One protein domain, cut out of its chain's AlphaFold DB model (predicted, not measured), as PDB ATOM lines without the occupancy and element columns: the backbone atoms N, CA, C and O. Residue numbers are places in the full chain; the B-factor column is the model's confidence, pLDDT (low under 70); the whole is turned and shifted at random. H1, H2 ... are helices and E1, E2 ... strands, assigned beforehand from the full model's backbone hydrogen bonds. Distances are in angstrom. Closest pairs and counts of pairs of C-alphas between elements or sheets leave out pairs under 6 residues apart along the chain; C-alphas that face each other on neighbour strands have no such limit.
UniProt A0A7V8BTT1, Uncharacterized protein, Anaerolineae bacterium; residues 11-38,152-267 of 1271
ATOM      1  N   LEU A  11      11.816  79.589  52.105       89.19
ATOM      2  CA  LEU A  11      11.490  80.434  50.956       89.19
ATOM      3  C   LEU A  11      11.151  81.835  51.475       89.19
ATOM      4  O   LEU A  11      10.077  82.050  52.034       89.19
ATOM      5  N   SER A  12      12.074  82.770  51.265       89.94
ATOM      6  CA  SER A  12      11.953  84.185  51.622       89.94
ATOM      7  C   SER A  12      11.310  84.970  50.483       89.94
ATOM      8  O   SER A  12      11.824  84.970  49.364       89.94
ATOM      9  N   ILE A  13      10.222  85.683  50.756       90.56
ATOM     10  CA  ILE A  13       9.469  86.441  49.756       90.56
ATOM     11  C   ILE A  13       9.408  87.912  50.155       90.56
ATOM     12  O   ILE A  13       8.976  88.242  51.254       90.56
ATOM     13  N   PHE A  14       9.784  88.794  49.228       89.69
ATOM     14  CA  PHE A  14       9.639  90.243  49.359       89.69
ATOM     15  C   PHE A  14       8.643  90.771  48.333       89.69
ATOM     16  O   PHE A  14       8.864  90.649  47.125       89.69
ATOM     17  N   VAL A  15       7.570  91.400  48.800       89.31
ATOM     18  CA  VAL A  15       6.555  92.023  47.951       89.31
ATOM     19  C   VAL A  15       6.752  93.531  47.937       89.31
ATOM     20  O   VAL A  15       6.710  94.198  48.971       89.31
ATOM     21  N   THR A  16       6.947  94.075  46.739       89.62
ATOM     22  CA  THR A  16       7.146  95.513  46.525       89.62
ATOM     23  C   THR A  16       6.135  96.046  45.526       89.62
ATOM     24  O   THR A  16       5.860  95.383  44.526       89.62
ATOM     25  N   ASP A  17       5.647  97.263  45.741       84.81
ATOM     26  CA  ASP A  17       4.808  97.949  44.765       84.81
ATOM     27  C   ASP A  17       5.628  98.236  43.486       84.81
ATOM     28  O   ASP A  17       6.744  98.759  43.575       84.81
ATOM     29  N   PRO A  18       5.117  97.896  42.288       83.88
ATOM     30  CA  PRO A  18       5.864  98.018  41.036       83.88
ATOM     31  C   PRO A  18       6.182  99.464  40.628       83.88
ATOM     32  O   PRO A  18       7.146  99.679  39.899       83.88
ATOM     33  N   ASN A  19       5.397 100.451  41.075       80.88
ATOM     34  CA  ASN A  19       5.565 101.853  40.682       80.88
ATOM     35  C   ASN A  19       6.430 102.632  41.673       80.88
ATOM     36  O   ASN A  19       7.242 103.461  41.274       80.88
ATOM     37  N   SER A  20       6.225 102.396  42.969       80.19
ATOM     38  CA  SER A  20       6.891 103.148  44.041       80.19
ATOM     39  C   SER A  20       8.072 102.404  44.662       80.19
ATOM     40  O   SER A  20       8.910 103.022  45.315       80.19
ATOM     41  N   GLY A  21       8.158 101.084  44.470       78.06
ATOM     42  CA  GLY A  21       9.164 100.233  45.102       78.06
ATOM     43  C   GLY A  21       8.972 100.059  46.610       78.06
ATOM     44  O   GLY A  21       9.794  99.394  47.238       78.06
ATOM     45  N   THR A  22       7.914 100.630  47.197       82.69
ATOM     46  CA  THR A  22       7.633 100.514  48.630       82.69
ATOM     47  C   THR A  22       7.171  99.102  48.982       82.69
ATOM     48  O   THR A  22       6.509  98.456  48.163       82.69
ATOM     49  N   PRO A  23       7.481  98.610  50.190       83.38
ATOM     50  CA  PRO A  23       6.992  97.318  50.646       83.38
ATOM     51  C   PRO A  23       5.463  97.295  50.736       83.38
ATOM     52  O   PRO A  23       4.841  98.275  51.148       83.38
ATOM     53  N   VAL A  24       4.856  96.173  50.345       84.31
ATOM     54  CA  VAL A  24       3.406  95.967  50.456       84.31
ATOM     55  C   VAL A  24       3.120  95.127  51.688       84.31
ATOM     56  O   VAL A  24       3.355  93.919  51.685       84.31
ATOM     57  N   ALA A  25       2.603  95.771  52.729       79.94
ATOM     58  CA  ALA A  25       2.240  95.113  53.975       79.94
ATOM     59  C   ALA A  25       0.863  94.441  53.910       79.94
ATOM     60  O   ALA A  25      -0.015  94.853  53.149       79.94
ATOM     61  N   HIS A  26       0.678  93.430  54.756       77.88
ATOM     62  CA  HIS A  26      -0.569  92.702  54.968       77.88
ATOM     63  C   HIS A  26      -1.126  91.963  53.745       77.88
ATOM     64  O   HIS A  26      -2.289  91.581  53.760       77.88
ATOM     65  N   LEU A  27      -0.328  91.691  52.710       85.19
ATOM     66  CA  LEU A  27      -0.787  90.958  51.529       85.19
ATOM     67  C   LEU A  27      -0.750  89.439  51.772       85.19
ATOM     68  O   LEU A  27       0.336  88.904  52.008       85.19
ATOM     69  N   PRO A  28      -1.883  88.717  51.662       87.12
ATOM     70  CA  PRO A  28      -1.878  87.263  51.724       87.12
ATOM     71  C   PRO A  28      -1.205  86.644  50.494       87.12
ATOM     72  O   PRO A  28      -1.493  87.009  49.351       87.12
ATOM     73  N   LEU A  29      -0.328  85.678  50.741       89.06
ATOM     74  CA  LEU A  29       0.425  84.911  49.758       89.06
ATOM     75  C   LEU A  29       0.155  83.426  49.990       89.06
ATOM     76  O   LEU A  29       0.392  82.922  51.088       89.06
ATOM     77  N   TYR A  30      -0.307  82.721  48.964       90.25
ATOM     78  CA  TYR A  30      -0.340  81.260  48.943       90.25
ATOM     79  C   TYR A  30       0.869  80.743  48.162       90.25
ATOM     80  O   TYR A  30       1.168  81.261  47.088       90.25
ATOM     81  N   ALA A  31       1.574  79.743  48.688       90.31
ATOM     82  CA  ALA A  31       2.723  79.147  48.009       90.31
ATOM     83  C   ALA A  31       2.584  77.625  47.904       90.31
ATOM     84  O   ALA A  31       2.067  76.970  48.811       90.31
ATOM     85  N   GLU A  32       3.074  77.053  46.807       90.50
ATOM     86  CA  GLU A  32       3.069  75.610  46.562       90.50
ATOM     87  C   GLU A  32       4.270  75.166  45.721       90.50
ATOM     88  O   GLU A  32       4.765  75.895  44.860       90.50
ATOM     89  N   VAL A  33       4.732  73.940  45.959       89.06
ATOM     90  CA  VAL A  33       5.803  73.306  45.183       89.06
ATOM     91  C   VAL A  33       5.188  72.277  44.251       89.06
ATOM     92  O   VAL A  33       4.458  71.399  44.699       89.06
ATOM     93  N   THR A  34       5.468  72.366  42.955       86.38
ATOM     94  CA  THR A  34       4.834  71.520  41.934       86.38
ATOM     95  C   THR A  34       5.853  70.808  41.062       86.38
ATOM     96  O   THR A  34       6.923  71.343  40.769       86.38
ATOM     97  N   VAL A  35       5.499  69.602  40.622       80.19
ATOM     98  CA  VAL A  35       6.252  68.829  39.632       80.19
ATOM     99  C   VAL A  35       5.516  68.924  38.292       80.19
ATOM    100  O   VAL A  35       4.459  68.301  38.132       80.19
ATOM    101  N   PRO A  36       6.026  69.712  37.329       69.50
ATOM    102  CA  PRO A  36       5.404  69.830  36.020       69.50
ATOM    103  C   PRO A  36       5.607  68.565  35.182       69.50
ATOM    104  O   PRO A  36       6.674  67.946  35.191       69.50
ATOM    105  N   ARG A  37       4.598  68.199  34.387       58.22
ATOM    106  CA  ARG A  37       4.709  67.138  33.385       58.22
ATOM    107  C   ARG A  37       5.612  67.586  32.244       58.22
ATOM    108  O   ARG A  37       5.180  68.244  31.297       58.22
ATOM    109  N   ILE A  38       6.878  67.191  32.309       56.97
ATOM    110  CA  ILE A  38       7.817  67.382  31.205       56.97
ATOM    111  C   ILE A  38       7.413  66.423  30.085       56.97
ATOM    112  O   ILE A  38       7.536  65.206  30.217       56.97
ATOM    113  N   ASP A 152       0.730  70.401  32.871       55.44
ATOM    114  CA  ASP A 152      -0.054  69.415  33.622       55.44
ATOM    115  C   ASP A 152       0.715  69.113  34.910       55.44
ATOM    116  O   ASP A 152       1.833  68.588  34.871       55.44
ATOM    117  N   ILE A 153       0.176  69.532  36.051       66.88
ATOM    118  CA  ILE A 153       0.850  69.343  37.327       66.88
ATOM    119  C   ILE A 153       0.661  67.873  37.675       66.88
ATOM    120  O   ILE A 153      -0.461  67.428  37.906       66.88
ATOM    121  N   ILE A 154       1.751  67.106  37.693       70.56
ATOM    122  CA  ILE A 154       1.700  65.698  38.108       70.56
ATOM    123  C   ILE A 154       1.366  65.641  39.601       70.56
ATOM    124  O   ILE A 154       0.599  64.791  40.046       70.56
ATOM    125  N   TRP A 155       1.961  66.557  40.367       73.69
ATOM    126  CA  TRP A 155       1.854  66.619  41.818       73.69
ATOM    127  C   TRP A 155       2.145  68.044  42.318       73.69
ATOM    128  O   TRP A 155       3.116  68.662  41.881       73.69
ATOM    129  N   ALA A 156       1.314  68.559  43.234       82.75
ATOM    130  CA  ALA A 156       1.537  69.771  44.026       82.75
ATOM    131  C   ALA A 156       1.644  69.476  45.538       82.75
ATOM    132  O   ALA A 156       0.898  68.651  46.068       82.75
ATOM    133  N   ASN A 157       2.536  70.177  46.240       86.69
ATOM    134  CA  ASN A 157       2.678  70.172  47.696       86.69
ATOM    135  C   ASN A 157       2.441  71.602  48.237       86.69
ATOM    136  O   ASN A 157       3.275  72.482  47.989       86.69
ATOM    137  N   PRO A 158       1.307  71.868  48.913       89.19
ATOM    138  CA  PRO A 158       0.963  73.204  49.385       89.19
ATOM    139  C   PRO A 158       1.813  73.603  50.598       89.19
ATOM    140  O   PRO A 158       1.871  72.882  51.590       89.19
ATOM    141  N   LEU A 159       2.418  74.792  50.559       85.69
ATOM    142  CA  LEU A 159       3.131  75.376  51.702       85.69
ATOM    143  C   LEU A 159       2.190  76.174  52.620       85.69
ATOM    144  O   LEU A 159       2.570  76.503  53.738       85.69
ATOM    145  N   GLY A 160       0.960  76.459  52.188       85.00
ATOM    146  CA  GLY A 160      -0.053  77.182  52.965       85.00
ATOM    147  C   GLY A 160      -0.135  78.669  52.616       85.00
ATOM    148  O   GLY A 160       0.365  79.101  51.578       85.00
ATOM    149  N   VAL A 161      -0.806  79.447  53.473       87.31
ATOM    150  CA  VAL A 161      -1.013  80.894  53.292       87.31
ATOM    151  C   VAL A 161      -0.284  81.663  54.389       87.31
ATOM    152  O   VAL A 161      -0.479  81.381  55.570       87.31
ATOM    153  N   LEU A 162       0.528  82.643  53.996       86.12
ATOM    154  CA  LEU A 162       1.147  83.626  54.890       86.12
ATOM    155  C   LEU A 162       0.763  85.028  54.470       86.12
ATOM    156  O   LEU A 162       0.135  85.230  53.436       86.12
ATOM    157  N   THR A 163       1.092  86.014  55.287       85.44
ATOM    158  CA  THR A 163       0.789  87.409  54.983       85.44
ATOM    159  C   THR A 163       2.000  88.272  55.227       85.44
ATOM    160  O   THR A 163       2.689  88.091  56.223       85.44
ATOM    161  N   THR A 164       2.277  89.184  54.300       85.06
ATOM    162  CA  THR A 164       3.464  90.026  54.405       85.06
ATOM    163  C   THR A 164       3.412  90.933  55.628       85.06
ATOM    164  O   THR A 164       2.362  91.473  55.988       85.06
ATOM    165  N   ASP A 165       4.559  91.119  56.268       76.69
ATOM    166  CA  ASP A 165       4.713  92.058  57.374       76.69
ATOM    167  C   ASP A 165       4.785  93.528  56.904       76.69
ATOM    168  O   ASP A 165       4.653  93.842  55.722       76.69
ATOM    169  N   HIS A 166       5.032  94.449  57.840       72.50
ATOM    170  CA  HIS A 166       5.215  95.883  57.576       72.50
ATOM    171  C   HIS A 166       6.326  96.236  56.557       72.50
ATOM    172  O   HIS A 166       6.265  97.311  55.960       72.50
ATOM    173  N   VAL A 167       7.311  95.357  56.321       77.25
ATOM    174  CA  VAL A 167       8.369  95.522  55.301       77.25
ATOM    175  C   VAL A 167       8.123  94.665  54.056       77.25
ATOM    176  O   VAL A 167       8.999  94.542  53.199       77.25
ATOM    177  N   GLY A 168       6.912  94.130  53.891       81.44
ATOM    178  CA  GLY A 168       6.532  93.365  52.709       81.44
ATOM    179  C   GLY A 168       7.152  91.968  52.666       81.44
ATOM    180  O   GLY A 168       7.263  91.397  51.583       81.44
ATOM    181  N   TYR A 169       7.576  91.429  53.810       87.81
ATOM    182  CA  TYR A 169       8.301  90.167  53.922       87.81
ATOM    183  C   TYR A 169       7.411  89.012  54.399       87.81
ATOM    184  O   TYR A 169       6.564  89.191  55.273       87.81
ATOM    185  N   ALA A 170       7.617  87.819  53.835       88.25
ATOM    186  CA  ALA A 170       7.023  86.561  54.291       88.25
ATOM    187  C   ALA A 170       8.005  85.390  54.105       88.25
ATOM    188  O   ALA A 170       8.733  85.353  53.111       88.25
ATOM    189  N   SER A 171       8.000  84.418  55.024       90.44
ATOM    190  CA  SER A 171       8.925  83.272  55.014       90.44
ATOM    191  C   SER A 171       8.211  81.932  55.212       90.44
ATOM    192  O   SER A 171       7.587  81.679  56.251       90.44
ATOM    193  N   PHE A 172       8.314  81.064  54.201       89.62
ATOM    194  CA  PHE A 172       7.738  79.715  54.189       89.62
ATOM    195  C   PHE A 172       8.783  78.652  54.544       89.62
ATOM    196  O   PHE A 172       9.924  78.716  54.085       89.62
ATOM    197  N   ASP A 173       8.379  77.636  55.308       87.94
ATOM    198  CA  ASP A 173       9.253  76.547  55.760       87.94
ATOM    199  C   ASP A 173       9.314  75.411  54.723       87.94
ATOM    200  O   ASP A 173       8.336  74.689  54.508       87.94
ATOM    201  N   LEU A 174      10.480  75.220  54.098       87.31
ATOM    202  CA  LEU A 174      10.712  74.169  53.101       87.31
ATOM    203  C   LEU A 174      11.121  72.829  53.736       87.31
ATOM    204  O   LEU A 174      11.075  71.792  53.065       87.31
ATOM    205  N   LYS A 175      11.460  72.795  55.036       82.88
ATOM    206  CA  LYS A 175      11.800  71.542  55.740       82.88
ATOM    207  C   LYS A 175      10.609  70.591  55.856       82.88
ATOM    208  O   LYS A 175      10.800  69.396  56.051       82.88
ATOM    209  N   ARG A 176       9.391  71.116  55.703       79.81
ATOM    210  CA  ARG A 176       8.129  70.360  55.730       79.81
ATOM    211  C   ARG A 176       7.858  69.565  54.450       79.81
ATOM    212  O   ARG A 176       6.940  68.750  54.428       79.81
ATOM    213  N   LEU A 177       8.617  69.810  53.383       82.88
ATOM    214  CA  LEU A 177       8.477  69.080  52.125       82.88
ATOM    215  C   LEU A 177       8.910  67.615  52.281       82.88
ATOM    216  O   LEU A 177       9.818  67.297  53.043       82.88
ATOM    217  N   HIS A 178       8.283  66.719  51.513       78.75
ATOM    218  CA  HIS A 178       8.670  65.307  51.476       78.75
ATOM    219  C   HIS A 178      10.143  65.165  51.026       78.75
ATOM    220  O   HIS A 178      10.543  65.892  50.110       78.75
ATOM    221  N   PRO A 179      10.941  64.232  51.589       76.94
ATOM    222  CA  PRO A 179      12.370  64.107  51.274       76.94
ATOM    223  C   PRO A 179      12.677  63.997  49.773       76.94
ATOM    224  O   PRO A 179      13.642  64.579  49.287       76.94
ATOM    225  N   GLU A 180      11.822  63.315  49.011       76.81
ATOM    226  CA  GLU A 180      11.958  63.193  47.552       76.81
ATOM    227  C   GLU A 180      11.823  64.546  46.833       76.81
ATOM    228  O   GLU A 180      12.605  64.856  45.936       76.81
ATOM    229  N   VAL A 181      10.884  65.393  47.267       80.00
ATOM    230  CA  VAL A 181      10.681  66.741  46.708       80.00
ATOM    231  C   VAL A 181      11.843  67.657  47.086       80.00
ATOM    232  O   VAL A 181      12.262  68.475  46.270       80.00
ATOM    233  N   GLN A 182      12.409  67.499  48.287       81.25
ATOM    234  CA  GLN A 182      13.602  68.238  48.709       81.25
ATOM    235  C   GLN A 182      14.818  67.896  47.842       81.25
ATOM    236  O   GLN A 182      15.529  68.805  47.418       81.25
ATOM    237  N   ILE A 183      15.025  66.618  47.511       80.44
ATOM    238  CA  ILE A 183      16.096  66.188  46.599       80.44
ATOM    239  C   ILE A 183      15.891  66.801  45.208       80.44
ATOM    240  O   ILE A 183      16.807  67.418  44.668       80.44
ATOM    241  N   MET A 184      14.676  66.712  44.653       79.00
ATOM    242  CA  MET A 184      14.370  67.298  43.342       79.00
ATOM    243  C   MET A 184      14.536  68.825  43.322       79.00
ATOM    244  O   MET A 184      14.951  69.392  42.311       79.00
ATOM    245  N   LEU A 185      14.219  69.499  44.430       85.31
ATOM    246  CA  LEU A 185      14.406  70.937  44.584       85.31
ATOM    247  C   LEU A 185      15.893  71.308  44.604       85.31
ATOM    248  O   LEU A 185      16.291  72.269  43.950       85.31
ATOM    249  N   VAL A 186      16.718  70.534  45.310       84.31
ATOM    250  CA  VAL A 186      18.173  70.715  45.336       84.31
ATOM    251  C   VAL A 186      18.771  70.523  43.937       84.31
ATOM    252  O   VAL A 186      19.496  71.401  43.472       84.31
ATOM    253  N   GLU A 187      18.394  69.459  43.220       81.75
ATOM    254  CA  GLU A 187      18.810  69.244  41.824       81.75
ATOM    255  C   GLU A 187      18.398  70.416  40.917       81.75
ATOM    256  O   GLU A 187      19.175  70.873  40.076       81.75
ATOM    257  N   ALA A 188      17.177  70.935  41.091       81.56
ATOM    258  CA  ALA A 188      16.674  72.067  40.320       81.56
ATOM    259  C   ALA A 188      17.440  73.371  40.611       81.56
ATOM    260  O   ALA A 188      17.686  74.147  39.684       81.56
ATOM    261  N   ILE A 189      17.829  73.606  41.869       82.38
ATOM    262  CA  ILE A 189      18.644  74.760  42.274       82.38
ATOM    263  C   ILE A 189      20.045  74.654  41.683       82.38
ATOM    264  O   ILE A 189      20.534  75.635  41.130       82.38
ATOM    265  N   GLU A 190      20.693  73.492  41.759       80.19
ATOM    266  CA  GLU A 190      22.025  73.297  41.177       80.19
ATOM    267  C   GLU A 190      22.015  73.475  39.659       80.19
ATOM    268  O   GLU A 190      22.854  74.194  39.113       80.19
ATOM    269  N   ALA A 191      21.019  72.900  38.980       77.12
ATOM    270  CA  ALA A 191      20.845  73.073  37.543       77.12
ATOM    271  C   ALA A 191      20.692  74.557  37.164       77.12
ATOM    272  O   ALA A 191      21.363  75.022  36.247       77.12
ATOM    273  N   ARG A 192      19.881  75.320  37.914       77.88
ATOM    274  CA  ARG A 192      19.677  76.765  37.698       77.88
ATOM    275  C   ARG A 192      20.867  77.631  38.111       77.88
ATOM    276  O   ARG A 192      21.052  78.695  37.530       77.88
ATOM    277  N   ARG A 193      21.662  77.210  39.105       76.75
ATOM    278  CA  ARG A 193      22.924  77.876  39.481       76.75
ATOM    279  C   ARG A 193      23.955  77.774  38.359       76.75
ATOM    280  O   ARG A 193      24.693  78.728  38.145       76.75
ATOM    281  N   ASN A 194      23.990  76.637  37.666       75.56
ATOM    282  CA  ASN A 194      24.913  76.402  36.558       75.56
ATOM    283  C   ASN A 194      24.431  77.050  35.251       75.56
ATOM    284  O   ASN A 194      25.238  77.634  34.532       75.56
ATOM    285  N   ASP A 195      23.131  76.975  34.951       72.88
ATOM    286  CA  ASP A 195      22.524  77.608  33.778       72.88
ATOM    287  C   ASP A 195      21.118  78.155  34.117       72.88
ATOM    288  O   ASP A 195      20.163  77.384  34.294       72.88
ATOM    289  N   PRO A 196      20.950  79.492  34.172       69.25
ATOM    290  CA  PRO A 196      19.671  80.132  34.480       69.25
ATOM    291  C   PRO A 196      18.530  79.786  33.513       69.25
ATOM    292  O   PRO A 196      17.367  79.983  33.868       69.25
ATOM    293  N   SER A 197      18.837  79.289  32.309       61.72
ATOM    294  CA  SER A 197      17.868  78.986  31.248       61.72
ATOM    295  C   SER A 197      17.340  77.543  31.262       61.72
ATOM    296  O   SER A 197      16.428  77.217  30.495       61.72
ATOM    297  N   VAL A 198      17.866  76.683  32.143       69.19
ATOM    298  CA  VAL A 198      17.452  75.275  32.251       69.19
ATOM    299  C   VAL A 198      16.016  75.157  32.758       69.19
ATOM    300  O   VAL A 198      15.649  75.694  33.804       69.19
ATOM    301  N   THR A 199      15.195  74.383  32.046       65.00
ATOM    302  CA  THR A 199      13.845  74.036  32.495       65.00
ATOM    303  C   THR A 199      13.929  73.110  33.710       65.00
ATOM    304  O   THR A 199      14.333  71.952  33.602       65.00
ATOM    305  N   SER A 200      13.564  73.629  34.879       68.81
ATOM    306  CA  SER A 200      13.598  72.898  36.146       68.81
ATOM    307  C   SER A 200      12.545  71.782  36.182       68.81
ATOM    308  O   SER A 200      11.422  71.958  35.714       68.81
ATOM    309  N   LYS A 201      12.889  70.639  36.792       72.38
ATOM    310  CA  LYS A 201      11.954  69.518  37.035       72.38
ATOM    311  C   LYS A 201      10.925  69.796  38.139       72.38
ATOM    312  O   LYS A 201      10.050  68.969  38.372       72.38
ATOM    313  N   VAL A 202      11.055  70.928  38.826       82.62
ATOM    314  CA  VAL A 202      10.209  71.402  39.926       82.62
ATOM    315  C   VAL A 202       9.997  72.902  39.733       82.62
ATOM    316  O   VAL A 202      10.916  73.585  39.282       82.62
ATOM    317  N   ALA A 203       8.815  73.404  40.081       85.56
ATOM    318  CA  ALA A 203       8.482  74.829  40.111       85.56
ATOM    319  C   ALA A 203       7.908  75.214  41.484       85.56
ATOM    320  O   ALA A 203       7.196  74.416  42.097       85.56
ATOM    321  N   ILE A 204       8.196  76.431  41.956       89.75
ATOM    322  CA  ILE A 204       7.630  76.966  43.205       89.75
ATOM    323  C   ILE A 204       6.685  78.100  42.835       89.75
ATOM    324  O   ILE A 204       7.139  79.203  42.537       89.75
ATOM    325  N   TRP A 205       5.381  77.843  42.876       90.19
ATOM    326  CA  TRP A 205       4.374  78.840  42.533       90.19
ATOM    327  C   TRP A 205       3.960  79.649  43.755       90.19
ATOM    328  O   TRP A 205       3.645  79.098  44.808       90.19
ATOM    329  N   ILE A 206       3.931  80.967  43.585       91.12
ATOM    330  CA  ILE A 206       3.441  81.934  44.562       91.12
ATOM    331  C   ILE A 206       2.236  82.647  43.954       91.12
ATOM    332  O   ILE A 206       2.322  83.230  42.870       91.12
ATOM    333  N   HIS A 207       1.125  82.611  44.678       90.81
ATOM    334  CA  HIS A 207      -0.171  83.161  44.305       90.81
ATOM    335  C   HIS A 207      -0.515  84.306  45.270       90.81
ATOM    336  O   HIS A 207      -0.904  84.052  46.417       90.81
ATOM    337  N   PRO A 208      -0.329  85.573  44.863       88.75
ATOM    338  CA  PRO A 208      -0.716  86.717  45.671       88.75
ATOM    339  C   PRO A 208      -2.227  86.950  45.617       88.75
ATOM    340  O   PRO A 208      -2.848  86.887  44.558       88.75
ATOM    341  N   TYR A 209      -2.826  87.271  46.762       84.25
ATOM    342  CA  TYR A 209      -4.255  87.560  46.837       84.25
ATOM    343  C   TYR A 209      -4.639  88.794  46.009       84.25
ATOM    344  O   TYR A 209      -4.002  89.844  46.102       84.25
ATOM    345  N   GLY A 210      -5.718  88.676  45.228       76.69
ATOM    346  CA  GLY A 210      -6.214  89.753  44.365       76.69
ATOM    347  C   GLY A 210      -5.452  89.912  43.045       76.69
ATOM    348  O   GLY A 210      -5.654  90.905  42.355       76.69
ATOM    349  N   TYR A 211      -4.590  88.958  42.687       81.06
ATOM    350  CA  TYR A 211      -3.855  88.952  41.427       81.06
ATOM    351  C   TYR A 211      -4.128  87.654  40.655       81.06
ATOM    352  O   TYR A 211      -3.976  86.567  41.205       81.06
ATOM    353  N   ASP A 212      -4.506  87.760  39.376       69.88
ATOM    354  CA  ASP A 212      -4.893  86.604  38.543       69.88
ATOM    355  C   ASP A 212      -3.691  85.779  38.030       69.88
ATOM    356  O   ASP A 212      -3.864  84.730  37.413       69.88
ATOM    357  N   GLY A 213      -2.456  86.241  38.262       76.06
ATOM    358  CA  GLY A 213      -1.226  85.555  37.851       76.06
ATOM    359  C   GLY A 213      -0.508  84.820  38.989       76.06
ATOM    360  O   GLY A 213      -0.620  85.177  40.159       76.06
ATOM    361  N   LYS A 214       0.316  83.830  38.633       81.88
ATOM    362  CA  LYS A 214       1.219  83.124  39.557       81.88
ATOM    363  C   LYS A 214       2.681  83.418  39.234       81.88
ATOM    364  O   LYS A 214       3.043  83.574  38.069       81.88
ATOM    365  N   PHE A 215       3.525  83.473  40.260       86.50
ATOM    366  CA  PHE A 215       4.959  83.742  40.130       86.50
ATOM    367  C   PHE A 215       5.766  82.482  40.439       86.50
ATOM    368  O   PHE A 215       5.529  81.858  41.467       86.50
ATOM    369  N   ASP A 216       6.731  82.125  39.589       86.06
ATOM    370  CA  ASP A 216       7.679  81.045  39.895       86.06
ATOM    371  C   ASP A 216       8.910  81.602  40.622       86.06
ATOM    372  O   ASP A 216       9.672  82.386  40.047       86.06
ATOM    373  N   ALA A 217       9.132  81.194  41.871       85.88
ATOM    374  CA  ALA A 217      10.283  81.635  42.658       85.88
ATOM    375  C   ALA A 217      11.621  81.152  42.067       85.88
ATOM    376  O   ALA A 217      12.615  81.879  42.124       85.88
ATOM    377  N   LEU A 218      11.656  79.957  41.461       83.00
ATOM    378  CA  LEU A 218      12.887  79.381  40.902       83.00
ATOM    379  C   LEU A 218      13.326  80.085  39.615       83.00
ATOM    380  O   LEU A 218      14.524  80.162  39.335       83.00
ATOM    381  N   SER A 219      12.378  80.662  38.870       77.44
ATOM    382  CA  SER A 219      12.659  81.432  37.652       77.44
ATOM    383  C   SER A 219      13.574  82.642  37.883       77.44
ATOM    384  O   SER A 219      14.285  83.048  36.967       77.44
ATOM    385  N   GLN A 220      13.601  83.195  39.103       77.38
ATOM    386  CA  GLN A 220      14.416  84.364  39.447       77.38
ATOM    387  C   GLN A 220      15.884  84.024  39.743       77.38
ATOM    388  O   GLN A 220      16.695  84.943  39.842       77.38
ATOM    389  N   ALA A 221      16.222  82.738  39.905       69.19
ATOM    390  CA  ALA A 221      17.571  82.234  40.186       69.19
ATOM    391  C   ALA A 221      18.298  82.927  41.368       69.19
ATOM    392  O   ALA A 221      19.515  83.113  41.353       69.19
ATOM    393  N   ARG A 222      17.555  83.321  42.410       79.25
ATOM    394  CA  ARG A 222      18.077  84.003  43.606       79.25
ATOM    395  C   ARG A 222      18.146  83.032  44.781       79.25
ATOM    396  O   ARG A 222      17.140  82.744  45.428       79.25
ATOM    397  N   PHE A 223      19.347  82.542  45.061       81.19
ATOM    398  CA  PHE A 223      19.584  81.530  46.089       81.19
ATOM    399  C   PHE A 223      20.579  82.052  47.129       81.19
ATOM    400  O   PHE A 223      21.697  82.427  46.779       81.19
ATOM    401  N   ALA A 224      20.175  82.063  48.397       72.19
ATOM    402  CA  ALA A 224      21.061  82.288  49.534       72.19
ATOM    403  C   ALA A 224      21.716  80.962  49.975       72.19
ATOM    404  O   ALA A 224      21.566  79.927  49.318       72.19
ATOM    405  N   TYR A 225      22.474  80.995  51.075       67.75
ATOM    406  CA  TYR A 225      23.156  79.814  51.616       67.75
ATOM    407  C   TYR A 225      22.168  78.714  52.038       67.75
ATOM    408  O   TYR A 225      22.380  77.547  51.721       67.75
ATOM    409  N   ASP A 226      21.064  79.099  52.679       72.75
ATOM    410  CA  ASP A 226      20.038  78.221  53.250       72.75
ATOM    411  C   ASP A 226      18.605  78.596  52.817       72.75
ATOM    412  O   ASP A 226      17.645  78.017  53.335       72.75
ATOM    413  N   ALA A 227      18.451  79.523  51.863       78.62
ATOM    414  CA  ALA A 227      17.164  80.096  51.459       78.62
ATOM    415  C   ALA A 227      17.001  80.254  49.943       78.62
ATOM    416  O   ALA A 227      17.959  80.541  49.221       78.62
ATOM    417  N   ILE A 228      15.758  80.189  49.469       86.38
ATOM    418  CA  ILE A 228      15.361  80.672  48.138       86.38
ATOM    419  C   ILE A 228      14.734  82.054  48.326       86.38
ATOM    420  O   ILE A 228      13.838  82.199  49.151       86.38
ATOM    421  N   VAL A 229      15.192  83.068  47.589       87.88
ATOM    422  CA  VAL A 229      14.724  84.453  47.762       87.88
ATOM    423  C   VAL A 229      13.940  84.902  46.534       87.88
ATOM    424  O   VAL A 229      14.502  85.030  45.452       87.88
ATOM    425  N   ALA A 230      12.658  85.211  46.692       88.31
ATOM    426  CA  ALA A 230      11.807  85.711  45.618       88.31
ATOM    427  C   ALA A 230      11.425  87.175  45.849       88.31
ATOM    428  O   ALA A 230      11.081  87.578  46.960       88.31
ATOM    429  N   ARG A 231      11.439  87.979  44.781       89.62
ATOM    430  CA  ARG A 231      10.880  89.336  44.789       89.62
ATOM    431  C   ARG A 231       9.644  89.391  43.902       89.62
ATOM    432  O   ARG A 231       9.725  89.051  42.724       89.62
ATOM    433  N   LEU A 232       8.519  89.849  44.442       89.31
ATOM    434  CA  LEU A 232       7.253  89.957  43.721       89.31
ATOM    435  C   LEU A 232       6.861  91.432  43.555       89.31
ATOM    436  O   LEU A 232       6.609  92.115  44.551       89.31
ATOM    437  N   PRO A 233       6.800  91.944  42.315       88.50
ATOM    438  CA  PRO A 233       6.268  93.269  42.038       88.50
ATOM    439  C   PRO A 233       4.733  93.207  41.953       88.50
ATOM    440  O   PRO A 233       4.179  92.957  40.885       88.50
ATOM    441  N   VAL A 234       4.035  93.406  43.074       84.75
ATOM    442  CA  VAL A 234       2.563  93.319  43.154       84.75
ATOM    443  C   VAL A 234       2.012  94.591  43.784       84.75
ATOM    444  O   VAL A 234       2.559  95.097  44.757       84.75
ATOM    445  N   LYS A 235       0.925  95.129  43.223       81.81
ATOM    446  CA  LYS A 235       0.254  96.318  43.761       81.81
ATOM    447  C   LYS A 235      -0.632  95.939  44.950       81.81
ATOM    448  O   LYS A 235      -1.348  94.938  44.890       81.81
ATOM    449  N   ALA A 236      -0.624  96.760  45.999       68.94
ATOM    450  CA  ALA A 236      -1.489  96.574  47.161       68.94
ATOM    451  C   ALA A 236      -2.977  96.564  46.755       68.94
ATOM    452  O   ALA A 236      -3.440  97.471  46.058       68.94
ATOM    453  N   HIS A 237      -3.718  95.547  47.199       70.38
ATOM    454  CA  HIS A 237      -5.167  95.433  47.015       70.38
ATOM    455  C   HIS A 237      -5.887  95.681  48.343       70.38
ATOM    456  O   HIS A 237      -5.396  95.300  49.403       70.38
ATOM    457  N   ALA A 238      -7.057  96.324  48.291       65.25
ATOM    458  CA  ALA A 238      -7.876  96.544  49.478       65.25
ATOM    459  C   ALA A 238      -8.427  95.203  49.981       65.25
ATOM    460  O   ALA A 238      -9.175  94.526  49.274       65.25
ATOM    461  N   LEU A 239      -8.045  94.820  51.198       67.50
ATOM    462  CA  LEU A 239      -8.485  93.569  51.802       67.50
ATOM    463  C   LEU A 239      -9.878  93.729  52.424       67.50
ATOM    464  O   LEU A 239     -10.156  94.750  53.060       67.50
ATOM    465  N   PRO A 240     -10.754  92.719  52.301       70.19
ATOM    466  CA  PRO A 240     -11.978  92.642  53.085       70.19
ATOM    467  C   PRO A 240     -11.678  92.755  54.594       70.19
ATOM    468  O   PRO A 240     -10.741  92.106  55.064       70.19
ATOM    469  N   PRO A 241     -12.494  93.478  55.389       57.94
ATOM    470  CA  PRO A 241     -12.278  93.631  56.835       57.94
ATOM    471  C   PRO A 241     -12.131  92.303  57.598       57.94
ATOM    472  O   PRO A 241     -11.391  92.218  58.572       57.94
ATOM    473  N   ALA A 242     -12.787  91.240  57.123       58.97
ATOM    474  CA  ALA A 242     -12.675  89.896  57.690       58.97
ATOM    475  C   ALA A 242     -11.264  89.286  57.557       58.97
ATOM    476  O   ALA A 242     -10.840  88.554  58.445       58.97
ATOM    477  N   LEU A 243     -10.531  89.596  56.480       58.16
ATOM    478  CA  LEU A 243      -9.164  89.108  56.251       58.16
ATOM    479  C   LEU A 243      -8.122  89.916  57.035       58.16
ATOM    480  O   LEU A 243      -7.123  89.357  57.472       58.16
ATOM    481  N   ILE A 244      -8.387  91.202  57.279       58.81
ATOM    482  CA  ILE A 244      -7.546  92.062  58.128       58.81
ATOM    483  C   ILE A 244      -7.585  91.576  59.587       58.81
ATOM    484  O   ILE A 244      -6.554  91.501  60.251       58.81
ATOM    485  N   ASN A 245      -8.759  91.156  60.065       50.59
ATOM    486  CA  ASN A 245      -8.959  90.677  61.438       50.59
ATOM    487  C   ASN A 245      -8.441  89.250  61.703       50.59
ATOM    488  O   ASN A 245      -8.442  88.811  62.853       50.59
ATOM    489  N   LEU A 246      -8.014  88.518  60.668       52.53
ATOM    490  CA  LEU A 246      -7.531  87.133  60.776       52.53
ATOM    491  C   LEU A 246      -6.100  87.031  61.336       52.53
ATOM    492  O   LEU A 246      -5.673  85.934  61.685       52.53
ATOM    493  N   GLY A 247      -5.360  88.145  61.421       54.72
ATOM    494  CA  GLY A 247      -3.989  88.197  61.954       54.72
ATOM    495  C   GLY A 247      -3.011  87.143  61.397       54.72
ATOM    496  O   GLY A 247      -2.289  86.532  62.187       54.72
ATOM    497  N   PRO A 248      -2.990  86.858  60.079       63.44
ATOM    498  CA  PRO A 248      -2.131  85.815  59.519       63.44
ATOM    499  C   PRO A 248      -0.638  86.121  59.719       63.44
ATOM    500  O   PRO A 248      -0.185  87.256  59.576       63.44
ATOM    501  N   ARG A 249       0.134  85.082  60.055       72.38
ATOM    502  CA  ARG A 249       1.572  85.183  60.348       72.38
ATOM    503  C   ARG A 249       2.381  85.442  59.074       72.38
ATOM    504  O   ARG A 249       2.069  84.894  58.016       72.38
ATOM    505  N   ALA A 250       3.460  86.211  59.204       81.62
ATOM    506  CA  ALA A 250       4.460  86.385  58.148       81.62
ATOM    507  C   ALA A 250       5.476  85.235  58.090       81.62
ATOM    508  O   ALA A 250       6.052  84.982  57.035       81.62
ATOM    509  N   LEU A 251       5.670  84.514  59.202       83.62
ATOM    510  CA  LEU A 251       6.680  83.463  59.350       83.62
ATOM    511  C   LEU A 251       6.038  82.136  59.783       83.62
ATOM    512  O   LEU A 251       5.238  82.106  60.722       83.62
ATOM    513  N   GLN A 252       6.412  81.031  59.131       81.75
ATOM    514  CA  GLN A 252       5.997  79.676  59.542       81.75
ATOM    515  C   GLN A 252       6.918  79.053  60.583       81.75
ATOM    516  O   GLN A 252       6.442  78.429  61.531       81.75
ATOM    517  N   ASN A 253       8.225  79.195  60.375       80.12
ATOM    518  CA  ASN A 253       9.266  78.639  61.226       80.12
ATOM    519  C   ASN A 253      10.413  79.658  61.307       80.12
ATOM    520  O   ASN A 253      11.271  79.659  60.426       80.12
ATOM    521  N   PRO A 254      10.379  80.572  62.291       75.50
ATOM    522  CA  PRO A 254      11.306  81.693  62.350       75.50
ATOM    523  C   PRO A 254      12.760  81.231  62.502       75.50
ATOM    524  O   PRO A 254      13.090  80.458  63.402       75.50
ATOM    525  N   SER A 255      13.639  81.736  61.646       72.31
ATOM    526  CA  SER A 255      15.075  81.464  61.632       72.31
ATOM    527  C   SER A 255      15.895  82.728  61.909       72.31
ATOM    528  O   SER A 255      15.388  83.850  61.881       72.31
ATOM    529  N   LEU A 256      17.194  82.562  62.167       67.44
ATOM    530  CA  LEU A 256      18.109  83.696  62.335       67.44
ATOM    531  C   LEU A 256      18.170  84.570  61.069       67.44
ATOM    532  O   LEU A 256      18.226  85.794  61.170       67.44
ATOM    533  N   THR A 257      18.109  83.945  59.890       69.81
ATOM    534  CA  THR A 257      18.042  84.634  58.597       69.81
ATOM    535  C   THR A 257      16.777  85.489  58.507       69.81
ATOM    536  O   THR A 257      16.862  86.662  58.148       69.81
ATOM    537  N   ASP A 258      15.626  84.965  58.942       73.25
ATOM    538  CA  ASP A 258      14.382  85.743  58.995       73.25
ATOM    539  C   ASP A 258      14.495  86.922  59.977       73.25
ATOM    540  O   ASP A 258      13.985  88.000  59.685       73.25
ATOM    541  N   TRP A 259      15.184  86.763  61.118       69.62
ATOM    542  CA  TRP A 259      15.409  87.864  62.068       69.62
ATOM    543  C   TRP A 259      16.285  88.963  61.469       69.62
ATOM    544  O   TRP A 259      15.995  90.139  61.655       69.62
ATOM    545  N   GLN A 260      17.334  88.606  60.726       69.81
ATOM    546  CA  GLN A 260      18.185  89.592  60.053       69.81
ATOM    547  C   GLN A 260      17.434  90.339  58.943       69.81
ATOM    548  O   GLN A 260      17.653  91.535  58.752       69.81
ATOM    549  N   LEU A 261      16.563  89.638  58.212       73.25
ATOM    550  CA  LEU A 261      15.804  90.196  57.093       73.25
ATOM    551  C   LEU A 261      14.577  91.000  57.545       73.25
ATOM    552  O   LEU A 261      14.262  92.018  56.932       73.25
ATOM    553  N   SER A 262      13.908  90.575  58.619       73.50
ATOM    554  CA  SER A 262      12.800  91.300  59.241       73.50
ATOM    555  C   SER A 262      12.719  91.061  60.762       73.50
ATOM    556  O   SER A 262      11.956  90.213  61.239       73.50
ATOM    557  N   PRO A 263      13.440  91.860  61.572       65.69
ATOM    558  CA  PRO A 263      13.424  91.733  63.030       65.69
ATOM    559  C   PRO A 263      12.034  91.961  63.641       65.69
ATOM    560  O   PRO A 263      11.663  91.323  64.624       65.69
ATOM    561  N   ALA A 264      11.242  92.865  63.059       63.09
ATOM    562  CA  ALA A 264       9.927  93.224  63.590       63.09
ATOM    563  C   ALA A 264       8.840  92.172  63.300       63.09
ATOM    564  O   ALA A 264       7.813  92.174  63.977       63.09
ATOM    565  N   SER A 265       9.092  91.206  62.405       67.44
ATOM    566  CA  SER A 265       8.250  90.007  62.273       67.44
ATOM    567  C   SER A 265       8.279  89.091  63.513       67.44
ATOM    568  O   SER A 265       7.421  88.220  63.645       67.44
ATOM    569  N   PHE A 266       9.228  89.287  64.438       63.09
ATOM    570  CA  PHE A 266       9.355  88.517  65.685       63.09
ATOM    571  C   PHE A 266       8.667  89.178  66.888       63.09
ATOM    572  O   PHE A 266       8.615  88.584  67.965       63.09
ATOM    573  N   ALA A 267       8.154  90.402  66.737       55.34
ATOM    574  CA  ALA A 267       7.496  91.121  67.819       55.34
ATOM    575  C   ALA A 267       6.040  90.656  67.995       55.34
ATOM    576  O   ALA A 267       5.291  90.542  67.027       55.34
TER     577      ALA A 267
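AT A GLANCE: This is residues 11 to 38 and 152 to 267 of the 1271 residues of an uncharacterized protein of Anaerolineae bacterium (UniProt A0A7V8BTT1). Two small three-stranded sheets stand face to face as a sandwich, their strands crossed, and the helices lie round this core. The longest helix, H1, grazes the sheet E3 E2 E5 and the short H3 grazes the sheet E4 E1 E6, with H4 next to H3; short H2 lies far out, at the opposite end of the longest axis from the last residue of H1. The printed part has 144 residues, with four named helices and six named strands in the order E1 E2 E3 E4 H1 E5 E6 H2 H3 H4. One sheet, E3 E2 E5, is antiparallel and the other, E4 E1 E6, is mixed; the class is mixed, helices and strands. The whole is compact, with a radius of gyration of the C-alphas of 15.1 A and spans of 41 by 33 by 29 A.

HOW THE PARTS SIT: In the first sheet the inner strand E2, residues 28 to 36, has as antiparallel neighbours E3, residues 153 to 163, and E5, residues 203 to 208. N 157 and O 33 are 2.7 A apart, and N 34 and O 203 are 2.8 A apart, both within hydrogen-bond range. This sheet is twisted, its C-alphas up to 4.2 A off the best plane, and E3 bends by 51 degrees at residue 157. In the other sheet the inner strand E1, residues 11 to 16, is antiparallel to E4, residues 169 to 173, with N 13 and O 170 2.8 A apart, and parallel to E6, residues 227 to 233, with N 12 and O 228 2.8 A apart. The facing parts of the sheets are 9.9 A centre to centre, their planes 17 degrees apart and their strands at 53 degrees. The closest C-alphas of E3 and E4, those of Thr 163 and Ala 170, are 6.3 A apart. H1, residues 179 to 194, only grazes the first sheet with residues 181 to 188. H3, residues 256 to 261, only grazes the other with residues 257 to 261. H3 and H4, residues 263 to 266, are close but not clearly touching, with the closest C-alphas, Trp 259 and Phe 266, 7.1 A apart. H2, residues 241 to 244, is on neither sheet. Each O i to N i+4 pair in H1 and H3 is within hydrogen-bond range; H2 and H4 are too short for such a pair.

IN THESE COORDINATES: E1 begins at C-alpha 11, (11.490, 80.434, 50.956). E3 is 25.3 A long, E2 24.6 A and E6 19.5 A. H1, 22.9 A long, ends at C-alpha 194, (24.913, 76.402, 36.558). H4 ends at C-alpha 266, (9.355, 88.517, 65.685).

THE WHOLE: The C-alphas farthest apart, of Asn 194 and Pro 241, are 45.7 A apart. Residues 39 to 151 are not printed; C-alphas 38 and 152 are 8.5 A apart across the cut. The links E1 to E2, E5 to E6 and H2 to H3 are long. Mean pLDDT of the printed part is 78.1; 33 residues are under 70, among them 241 to 248 and 263 to 267.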